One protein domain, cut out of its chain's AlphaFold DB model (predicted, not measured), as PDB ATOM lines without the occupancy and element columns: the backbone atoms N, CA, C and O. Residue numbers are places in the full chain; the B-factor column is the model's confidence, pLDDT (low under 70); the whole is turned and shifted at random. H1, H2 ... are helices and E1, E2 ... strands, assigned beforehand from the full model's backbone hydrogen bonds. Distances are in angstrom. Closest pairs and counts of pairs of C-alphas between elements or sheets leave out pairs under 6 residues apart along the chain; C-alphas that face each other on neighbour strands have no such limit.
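What this domain is: This is residues 4 to 64 of the 66 residues of an uncharacterized protein of Phormidium sp. SL48-SHIP (UniProt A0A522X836). Picture one long two-stranded hairpin, E1 and E2, and a small hairpin, E3 and E4, with the single helix H1 between them; the turn of the long hairpin, residues 11 to 16, sticks out free at one end. The printed part has 61 residues with four named strands and one named helix, in the order E1 E2 H1 E3 E4 along the chain. Each sheet has just two strands, E1 - E2 and E3 - E4, both antiparallel, and the class is mixed, helices and strands. The whole is loose, with a radius of gyration of the C-alphas of 14.2 A, and elongated, spanning 45 by 25 by 17 A.

Where its parts are: Find C-alpha 4 at (-8.965, 31.958, 22.305); from there E1 runs through residues 4 to 10, 19.8 A from first to last C-alpha. Its partner E2, residues 17 to 24, is the longest strand by residues and covers 23.4 A. Next look at C-alpha 30 at (-22.947, 29.516, 17.623), where H1 begins; it holds residues 30 to 43 and measures 19.7 A. The two short strands are E3, residues 53 to 55, and E4, residues 61 to 63, which ends at C-alpha 63 at (-25.746, 21.433, 20.508).

How they stand to each other: Start with the hairpin of E1 and E2, antiparallel at 171 degrees between their directions. Look there for N 5 and O 22, 2.9 A apart, and N 22 and O 5, 2.8 A apart, both within hydrogen-bond range. Moving outward to H1, you find its closest C-alphas to E2 at Val 22 and Ser 40, 6.0 A apart, and its closest to E1 at Ile 5 and Ser 40, 6.8 A apart. In H1 every O i to N i+4 pair is within hydrogen-bond range. Farther along, Ala 34 of H1 has its C-alpha 6.7 A from that of Gly 53 in E3 and 6.6 A from that of Trp 63 in E4, the closest C-alphas of each pair. E3 and E4 form a hairpin, antiparallel at 160 degrees, with N 54 and O 62 2.8 A apart, within hydrogen-bond range. E1 and E2 are each apart from E3 and from E4.

The domain as a whole: The two C-alphas farthest apart are those of Gly 15 and Gln 58, at 46.1 A. The printed part has no cut. The links E2 to H1 and E3 to E4 are tight, E1 to E2 and H1 to E3 are short, and no link is long. The mean pLDDT of the printed part is 87.8; look at residues 11 to 16 for the model's low confidence, under 70.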
ATOM      1  N   THR A   4     -10.063  32.626  21.608       96.06
ATOM      2  CA  THR A   4      -8.965  31.958  22.305       96.06
ATOM      3  C   THR A   4      -9.482  31.484  23.658       96.06
ATOM      4  O   THR A   4     -10.075  32.272  24.392       96.06
ATOM      5  N   ILE A   5      -9.277  30.203  23.964       95.88
ATOM      6  CA  ILE A   5      -9.612  29.583  25.248       95.88
ATOM      7  C   ILE A   5      -8.313  29.080  25.867       95.88
ATOM      8  O   ILE A   5      -7.571  28.337  25.220       95.88
ATOM      9  N   THR A   6      -8.058  29.477  27.110       96.19
ATOM     10  CA  THR A   6      -6.876  29.065  27.869       96.19
ATOM     11  C   THR A   6      -7.311  28.343  29.137       96.19
ATOM     12  O   THR A   6      -8.134  28.862  29.888       96.19
ATOM     13  N   PHE A   7      -6.757  27.155  29.362       93.00
ATOM     14  CA  PHE A   7      -6.830  26.441  30.633       93.00
ATOM     15  C   PHE A   7      -5.478  26.533  31.321       93.00
ATOM     16  O   PHE A   7      -4.448  26.284  30.693       93.00
ATOM     17  N   GLU A   8      -5.506  26.866  32.603       91.62
ATOM     18  CA  GLU A   8      -4.348  26.887  33.489       91.62
ATOM     19  C   GLU A   8      -4.641  25.921  34.635       91.62
ATOM     20  O   GLU A   8      -5.751  25.894  35.175       91.62
ATOM     21  N   THR A   9      -3.692  25.047  34.943       85.06
ATOM     22  CA  THR A   9      -3.802  24.086  36.039       85.06
ATOM     23  C   THR A   9      -2.515  24.103  36.835       85.06
ATOM     24  O   THR A   9      -1.461  23.733  36.319       85.06
ATOM     25  N   ASP A  10      -2.658  24.477  38.104       78.94
ATOM     26  CA  ASP A  10      -1.583  24.496  39.085       78.94
ATOM     27  C   ASP A  10      -1.757  23.272  40.000       78.94
ATOM     28  O   ASP A  10      -2.614  23.250  40.892       78.94
ATOM     29  N   MET A  11      -0.983  22.206  39.769       66.75
ATOM     30  CA  MET A  11      -0.968  21.044  40.667       66.75
ATOM     31  C   MET A  11       0.074  21.241  41.767       66.75
ATOM     32  O   MET A  11       1.244  20.893  41.618       66.75
ATOM     33  N   ASN A  12      -0.395  21.750  42.909       62.16
ATOM     34  CA  ASN A  12       0.420  22.048  44.093       62.16
ATOM     35  C   ASN A  12       1.117  20.829  44.739       62.16
ATOM     36  O   ASN A  12       1.999  21.032  45.570       62.16
ATOM     37  N   GLU A  13       0.747  19.588  44.397       55.31
ATOM     38  CA  GLU A  13       1.312  18.378  45.031       55.31
ATOM     39  C   GLU A  13       2.290  17.582  44.143       55.31
ATOM     40  O   GLU A  13       3.221  16.997  44.688       55.31
ATOM     41  N   ASP A  14       2.172  17.639  42.805       60.31
ATOM     42  CA  ASP A  14       2.972  16.804  41.880       60.31
ATOM     43  C   ASP A  14       3.818  17.600  40.853       60.31
ATOM     44  O   ASP A  14       4.586  17.011  40.088       60.31
ATOM     45  N   GLY A  15       3.751  18.940  40.865       57.38
ATOM     46  CA  GLY A  15       4.833  19.798  40.357       57.38
ATOM     47  C   GLY A  15       4.879  20.086  38.853       57.38
ATOM     48  O   GLY A  15       5.966  20.317  38.321       57.38
ATOM     49  N   LEU A  16       3.742  20.101  38.156       66.31
ATOM     50  CA  LEU A  16       3.680  20.594  36.779       66.31
ATOM     51  C   LEU A  16       2.569  21.628  36.625       66.31
ATOM     52  O   LEU A  16       1.390  21.293  36.724       66.31
ATOM     53  N   ASP A  17       2.976  22.853  36.309       84.00
ATOM     54  CA  ASP A  17       2.076  23.895  35.834       84.00
ATOM     55  C   ASP A  17       1.765  23.607  34.364       84.00
ATOM     56  O   ASP A  17       2.668  23.464  33.528       84.00
ATOM     57  N   GLN A  18       0.482  23.469  34.043       83.88
ATOM     58  CA  GLN A  18       0.034  23.190  32.685       83.88
ATOM     59  C   GLN A  18      -0.785  24.352  32.147       83.88
ATOM     60  O   GLN A  18      -1.767  24.779  32.750       83.88
ATOM     61  N   THR A  19      -0.406  24.816  30.957       92.75
ATOM     62  CA  THR A  19      -1.179  25.788  30.187       92.75
ATOM     63  C   THR A  19      -1.558  25.176  28.849       92.75
ATOM     64  O   THR A  19      -0.695  24.791  28.059       92.75
ATOM     65  N   VAL A  20      -2.856  25.124  28.566       93.56
ATOM     66  CA  VAL A  20      -3.395  24.699  27.271       93.56
ATOM     67  C   VAL A  20      -4.090  25.887  26.635       93.56
ATOM     68  O   VAL A  20      -5.026  26.431  27.207       93.56
ATOM     69  N   THR A  21      -3.645  26.289  25.446       96.50
ATOM     70  CA  THR A  21      -4.284  27.356  24.664       96.50
ATOM     71  C   THR A  21      -4.851  26.782  23.375       96.50
ATOM     72  O   THR A  21      -4.116  26.213  22.567       96.50
ATOM     73  N   VAL A  22      -6.150  26.971  23.163       95.50
ATOM     74  CA  VAL A  22      -6.834  26.652  21.908       95.50
ATOM     75  C   VAL A  22      -7.263  27.951  21.250       95.50
ATOM     76  O   VAL A  22      -7.958  28.776  21.841       95.50
ATOM     77  N   GLU A  23      -6.846  28.136  20.003       95.94
ATOM     78  CA  GLU A  23      -7.193  29.297  19.197       95.94
ATOM     79  C   GLU A  23      -7.940  28.856  17.943       95.94
ATOM     80  O   GLU A  23      -7.490  27.969  17.216       95.94
ATOM     81  N   ARG A  24      -9.052  29.534  17.647       93.62
ATOM     82  CA  ARG A  24      -9.779  29.345  16.392       93.62
ATOM     83  C   ARG A  24     -10.122  30.684  15.763       93.62
ATOM     84  O   ARG A  24     -10.650  31.599  16.397       93.62
ATOM     85  N   ASN A  25      -9.788  30.785  14.484       94.44
ATOM     86  CA  ASN A  25     -10.069  31.939  13.646       94.44
ATOM     87  C   ASN A  25     -11.322  31.678  12.805       94.44
ATOM     88  O   ASN A  25     -11.742  30.535  12.644       94.44
ATOM     89  N   ASN A  26     -11.887  32.745  12.239       93.38
ATOM     90  CA  ASN A  26     -13.049  32.683  11.346       93.38
ATOM     91  C   ASN A  26     -14.296  32.028  11.959       93.38
ATOM     92  O   ASN A  26     -15.077  31.429  11.239       93.38
ATOM     93  N   MET A  27     -14.511  32.198  13.263       92.38
ATOM     94  CA  MET A  27     -15.761  31.804  13.919       92.38
ATOM     95  C   MET A  27     -16.911  32.641  13.348       92.38
ATOM     96  O   MET A  27     -16.800  33.882  13.351       92.38
ATOM     97  N   VAL A  28     -17.954  31.977  12.839       91.12
ATOM     98  CA  VAL A  28     -19.085  32.596  12.130       91.12
ATOM     99  C   VAL A  28     -20.368  32.510  12.948       91.12
ATOM    100  O   VAL A  28     -21.108  33.494  12.995       91.12
ATOM    101  N   ASP A  29     -20.628  31.380  13.607       90.94
ATOM    102  CA  ASP A  29     -21.889  31.157  14.316       90.94
ATOM    103  C   ASP A  29     -21.742  30.449  15.681       90.94
ATOM    104  O   ASP A  29     -20.648  30.180  16.182       90.94
ATOM    105  N   LEU A  30     -22.887  30.199  16.329       89.81
ATOM    106  CA  LEU A  30     -22.947  29.516  17.623       89.81
ATOM    107  C   LEU A  30     -22.610  28.020  17.526       89.81
ATOM    108  O   LEU A  30     -22.177  27.452  18.527       89.81
ATOM    109  N   ASN A  31     -22.763  27.389  16.356       89.94
ATOM    110  CA  ASN A  31     -22.342  26.002  16.168       89.94
ATOM    111  C   ASN A  31     -20.822  25.928  16.237       89.94
ATOM    112  O   ASN A  31     -20.298  25.156  17.039       89.94
ATOM    113  N   ASP A  32     -20.123  26.784  15.481       91.50
ATOM    114  CA  ASP A  32     -18.660  26.885  15.518       91.50
ATOM    115  C   ASP A  32     -18.169  27.043  16.958       91.50
ATOM    116  O   ASP A  32     -17.197  26.412  17.377       91.50
ATOM    117  N   MET A  33     -18.866  27.875  17.738       90.88
ATOM    118  CA  MET A  33     -18.529  28.131  19.133       90.88
ATOM    119  C   MET A  33     -18.759  26.908  20.024       90.88
ATOM    120  O   MET A  33     -17.871  26.562  20.801       90.88
ATOM    121  N   ALA A  34     -19.889  26.209  19.883       92.31
ATOM    122  CA  ALA A  34     -20.155  24.970  20.616       92.31
ATOM    123  C   ALA A  34     -19.105  23.884  20.310       92.31
ATOM    124  O   ALA A  34     -18.633  23.208  21.226       92.31
ATOM    125  N   TYR A  35     -18.679  23.765  19.048       91.31
ATOM    126  CA  TYR A  35     -17.580  22.888  18.637       91.31
ATOM    127  C   TYR A  35     -16.256  23.264  19.300       91.31
ATOM    128  O   TYR A  35     -15.597  22.410  19.895       91.31
ATOM    129  N   LEU A  36     -15.880  24.545  19.239       93.38
ATOM    130  CA  LEU A  36     -14.658  25.030  19.875       93.38
ATOM    131  C   LEU A  36     -14.648  24.715  21.372       93.38
ATOM    132  O   LEU A  36     -13.606  24.321  21.890       93.38
ATOM    133  N   PHE A  37     -15.781  24.841  22.064       93.25
ATOM    134  CA  PHE A  37     -15.869  24.483  23.477       93.25
ATOM    135  C   PHE A  37     -15.631  22.992  23.719       93.25
ATOM    136  O   PHE A  37     -14.837  22.661  24.593       93.25
ATOM    137  N   VAL A  38     -16.244  22.092  22.943       93.81
ATOM    138  CA  VAL A  38     -15.986  20.644  23.076       93.81
ATOM    139  C   VAL A  38     -14.503  20.328  22.897       93.81
ATOM    140  O   VAL A  38     -13.915  19.655  23.746       93.81
ATOM    141  N   ASP A  39     -13.897  20.837  21.824       92.06
ATOM    142  CA  ASP A  39     -12.482  20.606  21.519       92.06
ATOM    143  C   ASP A  39     -11.584  21.160  22.628       92.06
ATOM    144  O   ASP A  39     -10.655  20.490  23.078       92.06
ATOM    145  N   SER A  40     -11.893  22.363  23.114       94.19
ATOM    146  CA  SER A  40     -11.093  23.039  24.134       94.19
ATOM    147  C   SER A  40     -11.185  22.336  25.484       94.19
ATOM    148  O   SER A  40     -10.160  22.126  26.122       94.19
ATOM    149  N   ILE A  41     -12.376  21.900  25.906       93.12
ATOM    150  CA  ILE A  41     -12.552  21.185  27.180       93.12
ATOM    151  C   ILE A  41     -11.833  19.824  27.128       93.12
ATOM    152  O   ILE A  41     -11.165  19.445  28.087       93.12
ATOM    153  N   ARG A  42     -11.879  19.112  25.993       91.88
ATOM    154  CA  ARG A  42     -11.085  17.883  25.806       91.88
ATOM    155  C   ARG A  42      -9.582  18.161  25.853       91.88
ATOM    156  O   ARG A  42      -8.850  17.424  26.507       91.88
ATOM    157  N   ALA A  43      -9.125  19.232  25.201       91.25
ATOM    158  CA  ALA A  43      -7.723  19.649  25.227       91.25
ATOM    159  C   ALA A  43      -7.255  20.044  26.638       91.25
ATOM    160  O   ALA A  43      -6.113  19.777  26.994       91.25
ATOM    161  N   GLY A  44      -8.147  20.614  27.452       90.19
ATOM    162  CA  GLY A  44      -7.920  20.922  28.866       90.19
ATOM    163  C   GLY A  44      -7.864  19.700  29.791       90.19
ATOM    164  O   GLY A  44      -7.726  19.871  30.996       90.19
ATOM    165  N   GLY A  45      -7.976  18.474  29.264       88.81
ATOM    166  CA  GLY A  45      -7.768  17.231  30.016       88.81
ATOM    167  C   GLY A  45      -9.042  16.511  30.469       88.81
ATOM    168  O   GLY A  45      -8.961  15.424  31.038       88.81
ATOM    169  N   PHE A  46     -10.231  17.048  30.187       88.94
ATOM    170  CA  PHE A  46     -11.487  16.369  30.510       88.94
ATOM    171  C   PHE A  46     -11.788  15.279  29.474       88.94
ATOM    172  O   PHE A  46     -12.074  15.551  28.308       88.94
ATOM    173  N   THR A  47     -11.764  14.021  29.906       85.56
ATOM    174  CA  THR A  47     -11.878  12.859  29.006       85.56
ATOM    175  C   THR A  47     -13.315  12.453  28.683       85.56
ATOM    176  O   THR A  47     -13.539  11.742  27.707       85.56
ATOM    177  N   TYR A  48     -14.296  12.919  29.460       85.94
ATOM    178  CA  TYR A  48     -15.704  12.537  29.315       85.94
ATOM    179  C   TYR A  48     -16.578  13.717  28.863       85.94
ATOM    180  O   TYR A  48     -17.522  14.120  29.537       85.94
ATOM    181  N   VAL A  49     -16.231  14.305  27.715       86.25
ATOM    182  CA  VAL A  49     -17.008  15.386  27.087       86.25
ATOM    183  C   VAL A  49     -17.624  14.861  25.802       86.25
ATOM    184  O   VAL A  49     -16.922  14.685  24.804       86.25
ATOM    185  N   GLU A  50     -18.930  14.614  25.808       85.94
ATOM    186  CA  GLU A  50     -19.648  14.149  24.617       85.94
ATOM    187  C   GLU A  50     -20.105  15.320  23.741       85.94
ATOM    188  O   GLU A  50     -19.842  15.309  22.537       85.94
ATOM    189  N   ARG A  51     -20.773  16.323  24.336       89.81
ATOM    190  CA  ARG A  51     -21.338  17.500  23.651       89.81
ATOM    191  C   ARG A  51     -21.424  18.710  24.586       89.81
ATOM    192  O   ARG A  51     -21.547  18.544  25.797       89.81
ATOM    193  N   VAL A  52     -21.427  19.911  24.015       91.25
ATOM    194  CA  VAL A  52     -21.719  21.187  24.686       91.25
ATOM    195  C   VAL A  52     -23.017  21.759  24.120       91.25
ATOM    196  O   VAL A  52     -23.221  21.746  22.907       91.25
ATOM    197  N   GLY A  53     -23.896  22.244  24.996       92.25
ATOM    198  CA  GLY A  53     -25.135  22.931  24.628       92.25
ATOM    199  C   GLY A  53     -25.053  24.422  24.945       92.25
ATOM    200  O   GLY A  53     -24.644  24.792  26.044       92.25
ATOM    201  N   ILE A  54     -25.450  25.268  23.997       91.88
ATOM    202  CA  ILE A  54     -25.626  26.710  24.185       91.88
ATOM    203  C   ILE A  54     -27.128  26.990  24.211       91.88
ATOM    204  O   ILE A  54     -27.810  26.830  23.196       91.88
ATOM    205  N   ASP A  55     -27.635  27.400  25.371       92.50
ATOM    206  CA  ASP A  55     -29.026  27.814  25.553       92.50
ATOM    207  C   ASP A  55     -29.237  29.230  24.991       92.50
ATOM    208  O   ASP A  55     -28.536  30.175  25.369       92.50
ATOM    209  N   LYS A  56     -30.184  29.369  24.058       88.38
ATOM    210  CA  LYS A  56     -30.586  30.649  23.451       88.38
ATOM    211  C   LYS A  56     -31.844  31.237  24.098       88.38
ATOM    212  O   LYS A  56     -32.246  32.346  23.740       88.38
ATOM    213  N   GLY A  57     -32.442  30.527  25.052       89.00
ATOM    214  CA  GLY A  57     -33.756  30.809  25.612       89.00
ATOM    215  C   GLY A  57     -34.893  30.221  24.771       89.00
ATOM    216  O   GLY A  57     -34.684  29.705  23.678       89.00
ATOM    217  N   GLN A  58     -36.121  30.313  25.296       83.44
ATOM    218  CA  GLN A  58     -37.345  29.789  24.656       83.44
ATOM    219  C   GLN A  58     -37.259  28.302  24.267       83.44
ATOM    220  O   GLN A  58     -37.723  27.907  23.202       83.44
ATOM    221  N   ASP A  59     -36.652  27.493  25.135       82.12
ATOM    222  CA  ASP A  59     -36.434  26.056  24.926       82.12
ATOM    223  C   ASP A  59     -35.586  25.717  23.675       82.12
ATOM    224  O   ASP A  59     -35.566  24.572  23.221       82.12
ATOM    225  N   GLU A  60     -34.849  26.690  23.120       91.00
ATOM    226  CA  GLU A  60     -33.937  26.487  21.995       91.00
ATOM    227  C   GLU A  60     -32.493  26.288  22.486       91.00
ATOM    228  O   GLU A  60     -31.847  27.211  22.986       91.00
ATOM    229  N   VAL A  61     -31.954  25.083  22.280       91.25
ATOM    230  CA  VAL A  61     -30.557  24.752  22.592       91.25
ATOM    231  C   VAL A  61     -29.817  24.370  21.316       91.25
ATOM    232  O   VAL A  61     -30.223  23.449  20.603       91.25
ATOM    233  N   ILE A  62     -28.695  25.042  21.050       90.12
ATOM    234  CA  ILE A  62     -27.744  24.628  20.014       90.12
ATOM    235  C   ILE A  62     -26.762  23.651  20.637       90.12
ATOM    236  O   ILE A  62     -26.045  23.991  21.574       90.12
ATOM    237  N   TRP A  63     -26.704  22.446  20.091       90.88
ATOM    238  CA  TRP A  63     -25.746  21.433  20.508       90.88
ATOM    239  C   TRP A  63     -24.546  21.428  19.576       90.88
ATOM    240  O   TRP A  63     -24.706  21.503  18.358       90.88
ATOM    241  N   SER A  64     -23.353  21.248  20.136       87.06
ATOM    242  CA  SER A  64     -22.200  20.818  19.356       87.06
ATOM    243  C   SER A  64     -22.565  19.499  18.676       87.06
ATOM    244  O   SER A  64     -22.808  18.480  19.338       87.06
TER     245      SER A  64